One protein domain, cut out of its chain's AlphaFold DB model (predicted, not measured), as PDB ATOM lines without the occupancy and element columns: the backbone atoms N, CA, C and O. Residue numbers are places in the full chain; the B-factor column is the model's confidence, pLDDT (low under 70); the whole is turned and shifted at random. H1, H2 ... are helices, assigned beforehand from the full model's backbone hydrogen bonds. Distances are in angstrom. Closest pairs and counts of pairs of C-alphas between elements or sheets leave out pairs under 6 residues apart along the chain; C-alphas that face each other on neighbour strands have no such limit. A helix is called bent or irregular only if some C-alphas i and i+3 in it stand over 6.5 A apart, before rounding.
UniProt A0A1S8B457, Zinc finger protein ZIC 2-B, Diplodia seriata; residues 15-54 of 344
ATOM      1  N   LYS A  15      40.357   3.372  18.718       74.69
ATOM      2  CA  LYS A  15      39.491   4.339  18.020       74.69
ATOM      3  C   LYS A  15      38.368   4.879  18.914       74.69
ATOM      4  O   LYS A  15      38.085   6.070  18.878       74.69
ATOM      5  N   ALA A  16      37.764   4.024  19.742       73.81
ATOM      6  CA  ALA A  16      36.761   4.460  20.710       73.81
ATOM      7  C   ALA A  16      37.385   5.268  21.852       73.81
ATOM      8  O   ALA A  16      36.795   6.236  22.318       73.81
ATOM      9  N   HIS A  17      38.591   4.895  22.277       78.69
ATOM     10  CA  HIS A  17      39.332   5.658  23.269       78.69
ATOM     11  C   HIS A  17      39.739   7.051  22.754       78.69
ATOM     12  O   HIS A  17      39.644   8.015  23.502       78.69
ATOM     13  N   MET A  18      40.105   7.205  21.478       74.69
ATOM     14  CA  MET A  18      40.457   8.513  20.902       74.69
ATOM     15  C   MET A  18      39.300   9.524  20.936       74.69
ATOM     16  O   MET A  18      39.553  10.720  21.042       74.69
ATOM     17  N   LEU A  19      38.042   9.068  20.935       71.88
ATOM     18  CA  LEU A  19      36.871   9.936  21.140       71.88
ATOM     19  C   LEU A  19      36.841  10.560  22.542       71.88
ATOM     20  O   LEU A  19      36.192  11.582  22.750       71.88
ATOM     21  N   THR A  20      37.535   9.965  23.521       67.56
ATOM     22  CA  THR A  20      37.603  10.545  24.866       67.56
ATOM     23  C   THR A  20      38.470  11.800  24.927       67.56
ATOM     24  O   THR A  20      38.217  12.648  25.775       67.56
ATOM     25  N   HIS A  21      39.410  11.944  23.994       72.81
ATOM     26  CA  HIS A  21      40.304  13.097  23.889       72.81
ATOM     27  C   HIS A  21      39.786  14.204  22.971       72.81
ATOM     28  O   HIS A  21      40.361  15.286  22.930       72.81
ATOM     29  N   GLN A  22      38.714  13.951  22.218       70.44
ATOM     30  CA  GLN A  22      38.062  14.997  21.437       70.44
ATOM     31  C   GLN A  22      37.302  15.929  22.384       70.44
ATOM     32  O   GLN A  22      36.487  15.464  23.186       70.44
ATOM     33  N   SER A  23      37.592  17.229  22.290       60.88
ATOM     34  CA  SER A  23      36.957  18.286  23.085       60.88
ATOM     35  C   SER A  23      35.492  18.498  22.704       60.88
ATOM     36  O   SER A  23      34.675  18.805  23.565       60.88
ATOM     37  N   GLU A  24      35.140  18.275  21.436       64.50
ATOM     38  CA  GLU A  24      33.765  18.358  20.953       64.50
ATOM     39  C   GLU A  24      33.177  16.966  20.746       64.50
ATOM     40  O   GLU A  24      33.518  16.244  19.807       64.50
ATOM     41  N   ARG A  25      32.270  16.581  21.644       75.62
ATOM     42  CA  ARG A  25      31.571  15.299  21.567       75.62
ATOM     43  C   ARG A  25      30.132  15.488  21.071       75.62
ATOM     44  O   ARG A  25      29.418  16.329  21.621       75.62
ATOM     45  N   PRO A  26      29.667  14.693  20.083       74.88
ATOM     46  CA  PRO A  26      28.359  14.900  19.452       74.88
ATOM     47  C   PRO A  26      27.164  14.726  20.398       74.88
ATOM     48  O   PRO A  26      26.148  15.403  20.261       74.88
ATOM     49  N   GLU A  27      27.260  13.804  21.357       84.50
ATOM     50  CA  GLU A  27      26.139  13.445  22.225       84.50
ATOM     51  C   GLU A  27      26.187  14.235  23.531       84.50
ATOM     52  O   GLU A  27      26.895  13.861  24.456       84.50
ATOM     53  N   LYS A  28      25.419  15.318  23.644       84.50
ATOM     54  CA  LYS A  28      25.374  16.154  24.858       84.50
ATOM     55  C   LYS A  28      24.253  15.734  25.808       84.50
ATOM     56  O   LYS A  28      23.200  15.261  25.364       84.50
ATOM     57  N   CYS A  29      24.474  15.902  27.114       85.62
ATOM     58  CA  CYS A  29      23.414  15.771  28.117       85.62
ATOM     59  C   CYS A  29      22.281  16.771  27.802       85.62
ATOM     60  O   CYS A  29      22.593  17.900  27.450       85.62
ATOM     61  N   PRO A  30      20.988  16.420  27.902       83.50
ATOM     62  CA  PRO A  30      19.899  17.372  27.651       83.50
ATOM     63  C   PRO A  30      19.771  18.476  28.715       83.50
ATOM     64  O   PRO A  30      19.125  19.482  28.456       83.50
ATOM     65  N   ILE A  31      20.376  18.304  29.892       79.31
ATOM     66  CA  ILE A  31      20.310  19.277  30.988       79.31
ATOM     67  C   ILE A  31      21.419  20.305  30.814       79.31
ATOM     68  O   ILE A  31      22.591  19.945  30.888       79.31
ATOM     69  N   THR A  32      21.054  21.570  30.625       80.62
ATOM     70  CA  THR A  32      21.988  22.681  30.372       80.62
ATOM     71  C   THR A  32      22.943  22.949  31.535       80.62
ATOM     72  O   THR A  32      24.083  23.340  31.310       80.62
ATOM     73  N   THR A  33      22.516  22.679  32.769       81.56
ATOM     74  CA  THR A  33      23.313  22.865  33.993       81.56
ATOM     75  C   THR A  33      24.291  21.724  34.284       81.56
ATOM     76  O   THR A  33      24.967  21.743  35.307       81.56
ATOM     77  N   CYS A  34      24.370  20.701  33.428       83.75
ATOM     78  CA  CYS A  34      25.263  19.567  33.634       83.75
ATOM     79  C   CYS A  34      26.599  19.752  32.899       83.75
ATOM     80  O   CYS A  34      26.605  20.036  31.707       83.75
ATOM     81  N   ASP A  35      27.729  19.435  33.537       82.81
ATOM     82  CA  ASP A  35      29.070  19.486  32.921       82.81
ATOM     83  C   ASP A  35      29.180  18.687  31.615       82.81
ATOM     84  O   ASP A  35      29.916  19.037  30.688       82.81
ATOM     85  N   TYR A  36      28.416  17.597  31.511       82.38
ATOM     86  CA  TYR A  36      28.366  16.747  30.324       82.38
ATOM     87  C   TYR A  36      27.436  17.280  29.221       82.38
ATOM     88  O   TYR A  36      27.310  16.660  28.161       82.38
ATOM     89  N   HIS A  37      26.793  18.425  29.432       83.44
ATOM     90  CA  HIS A  37      26.199  19.227  28.366       83.44
ATOM     91  C   HIS A  37      27.285  19.924  27.542       83.44
ATOM     92  O   HIS A  37      27.214  19.934  26.316       83.44
ATOM     93  N   LEU A  38      28.326  20.429  28.209       78.75
ATOM     94  CA  LEU A  38      29.463  21.087  27.568       78.75
ATOM     95  C   LEU A  38      30.470  20.059  27.041       78.75
ATOM     96  O   LEU A  38      30.799  20.072  25.858       78.75
ATOM     97  N   LYS A  39      30.891  19.114  27.896       81.81
ATOM     98  CA  LYS A  39      31.885  18.081  27.547       81.81
ATOM     99  C   LYS A  39      31.344  17.041  26.559       81.81
ATOM    100  O   LYS A  39      32.081  16.551  25.710       81.81
ATOM    101  N   GLY A  40      30.068  16.669  26.683       81.56
ATOM    102  CA  GLY A  40      29.429  15.625  25.879       81.56
ATOM    103  C   GLY A  40      29.971  14.199  26.093       81.56
ATOM    104  O   GLY A  40      30.905  13.923  26.854       81.56
ATOM    105  N   PHE A  41      29.359  13.250  25.392       81.50
ATOM    106  CA  PHE A  41      29.608  11.814  25.466       81.50
ATOM    107  C   PHE A  41      30.125  11.273  24.138       81.50
ATOM    108  O   PHE A  41      29.683  11.667  23.061       81.50
ATOM    109  N   ALA A  42      31.048  10.314  24.220       79.00
ATOM    110  CA  ALA A  42      31.578   9.638  23.040       79.00
ATOM    111  C   ALA A  42      30.529   8.738  22.357       79.00
ATOM    112  O   ALA A  42      30.663   8.422  21.176       79.00
ATOM    113  N   ARG A  43      29.501   8.289  23.093       82.31
ATOM    114  CA  ARG A  43      28.452   7.390  22.597       82.31
ATOM    115  C   ARG A  43      27.088   7.758  23.178       82.31
ATOM    116  O   ARG A  43      26.982   8.199  24.320       82.31
ATOM    117  N   LYS A  44      26.027   7.433  22.429       79.56
ATOM    118  CA  LYS A  44      24.628   7.586  22.865       79.56
ATOM    119  C   LYS A  44      24.299   6.776  24.127       79.56
ATOM    120  O   LYS A  44      23.561   7.251  24.983       79.56
ATOM    121  N   TYR A  45      24.857   5.570  24.267       80.25
ATOM    122  CA  TYR A  45      24.649   4.735  25.459       80.25
ATOM    123  C   TYR A  45      25.153   5.419  26.737       80.25
ATOM    124  O   TYR A  45      24.459   5.415  27.752       80.25
ATOM    125  N   ASP A  46      26.323   6.057  26.666       83.00
ATOM    126  CA  ASP A  46      26.931   6.741  27.809       83.00
ATOM    127  C   ASP A  46      26.095   7.959  28.220       83.00
ATOM    128  O   ASP A  46      25.833   8.152  29.407       83.00
ATOM    129  N   LYS A  47      25.574   8.707  27.235       85.12
ATOM    130  CA  LYS A  47      24.601   9.782  27.461       85.12
ATOM    131  C   LYS A  47      23.346   9.266  28.155       85.12
ATOM    132  O   LYS A  47      22.978   9.803  29.193       85.12
ATOM    133  N   ASN A  48      22.705   8.227  27.619       81.44
ATOM    134  CA  ASN A  48      21.471   7.688  28.196       81.44
ATOM    135  C   ASN A  48      21.700   7.199  29.633       81.44
ATOM    136  O   ASN A  48      20.954   7.571  30.535       81.44
ATOM    137  N   ARG A  49      22.786   6.459  29.890       82.50
ATOM    138  CA  ARG A  49      23.143   6.025  31.248       82.50
ATOM    139  C   ARG A  49      23.361   7.208  32.191       82.50
ATOM    140  O   ARG A  49      22.931   7.152  33.338       82.50
ATOM    141  N   HIS A  50      24.016   8.262  31.720       85.31
ATOM    142  CA  HIS A  50      24.228   9.467  32.508       85.31
ATOM    143  C   HIS A  50      22.922  10.227  32.775       85.31
ATOM    144  O   HIS A  50      22.694  10.671  33.889       85.31
ATOM    145  N   THR A  51      22.007  10.337  31.811       82.88
ATOM    146  CA  THR A  51      20.733  11.039  32.052       82.88
ATOM    147  C   THR A  51      19.906  10.430  33.190       82.88
ATOM    148  O   THR A  51      19.214  11.157  33.895       82.88
ATOM    149  N   LEU A  52      20.050   9.125  33.447       81.56
ATOM    150  CA  LEU A  52      19.404   8.450  34.575       81.56
ATOM    151  C   LEU A  52      19.905   8.939  35.945       81.56
ATOM    152  O   LEU A  52      19.182   8.806  36.928       81.56
ATOM    153  N   THR A  53      21.121   9.496  36.035       82.31
ATOM    154  CA  THR A  53      21.667  10.037  37.295       82.31
ATOM    155  C   THR A  53      21.050  11.377  37.672       82.31
ATOM    156  O   THR A  53      21.089  11.759  38.836       82.31
ATOM    157  N   HIS A  54      20.467  12.079  36.702       81.94
ATOM    158  CA  HIS A  54      19.773  13.346  36.933       81.94
ATOM    159  C   HIS A  54      18.338  13.173  37.408       81.94
ATOM    160  O   HIS A  54      17.699  14.142  37.812       81.94
TER     161      HIS A  54
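Overview. This is residues 15 to 54 of the 344 residues of the protein "Zinc finger protein ZIC 2-B" of Diplodia seriata (UniProt A0A1S8B457). One longer helix, H3, lies along one side of a loop that holds the short helical turn H2, and a second short turn, H1, lies off at one end of the longest axis. The long stretch of residues 19 to 34 runs from H1 towards H2 and makes much of the backbone, while residues 39 to 43 lead from H2 over to H3. The printed part has 40 residues with three named helices, in the order H1, H2, H3 along the chain, and no named strand; the class is all helix, although under half of the residues, 19 of 40, are in named elements. The whole is compact, with a radius of gyration of the C-alphas of 9.7 A, and its outline is elongated, with spans of 29 by 17 by 12 A.

Along the chain. H3, residues 44 to 54, is the longest helix and measures 16.0 A from C-alpha 44 at (24.628, 7.586, 22.865) to C-alpha 54 at (19.773, 13.346, 36.933). H2, residues 35 to 38, begins with C-alpha 35 at (29.070, 19.486, 32.921) and measures 5.6 A. H1, residues 15 to 18, measures 5.2 A and begins with C-alpha 15 at (39.491, 4.339, 18.020).

Arrangement. H3 touches no helix. H2 and H3 are apart, but only just, with their closest C-alphas 8.4 A from each other. From first to last C-alpha, z rises along H3 from 22.865 to 36.933 and falls along H2 from 32.921 to 27.568. H1 and H3 are apart, and H1 and H2 are apart as well. The centre of H1 has x at 39.010, against 28.275 for H2 and 22.839 for H3. In H3, 5 of 7 pairs of O i and N i+4 are within hydrogen-bond range; H1 and H2, with four residues each, are too short for such a pair, and each has its one pair of O i and N i+3 within range. No helix is bent or irregular.

Size, cuts and confidence. The two C-alphas farthest apart are those of Lys 15 and Thr 33, 29.3 A, and the first and last printed C-alphas, those of Lys 15 and His 54, are 28.8 A apart. The printed part runs from residue 15 to 54 with no cut. The link from H1 to H2 is long, with 16 residues, whose C-alphas lie 5 to 13 A from the mean of the C-alphas; the link from H2 to H3 is tight, with 5 residues. The mean pLDDT of the printed part is 79.1, and the model's confidence is low, under 70, at residue 20 and at residues 23 to 24.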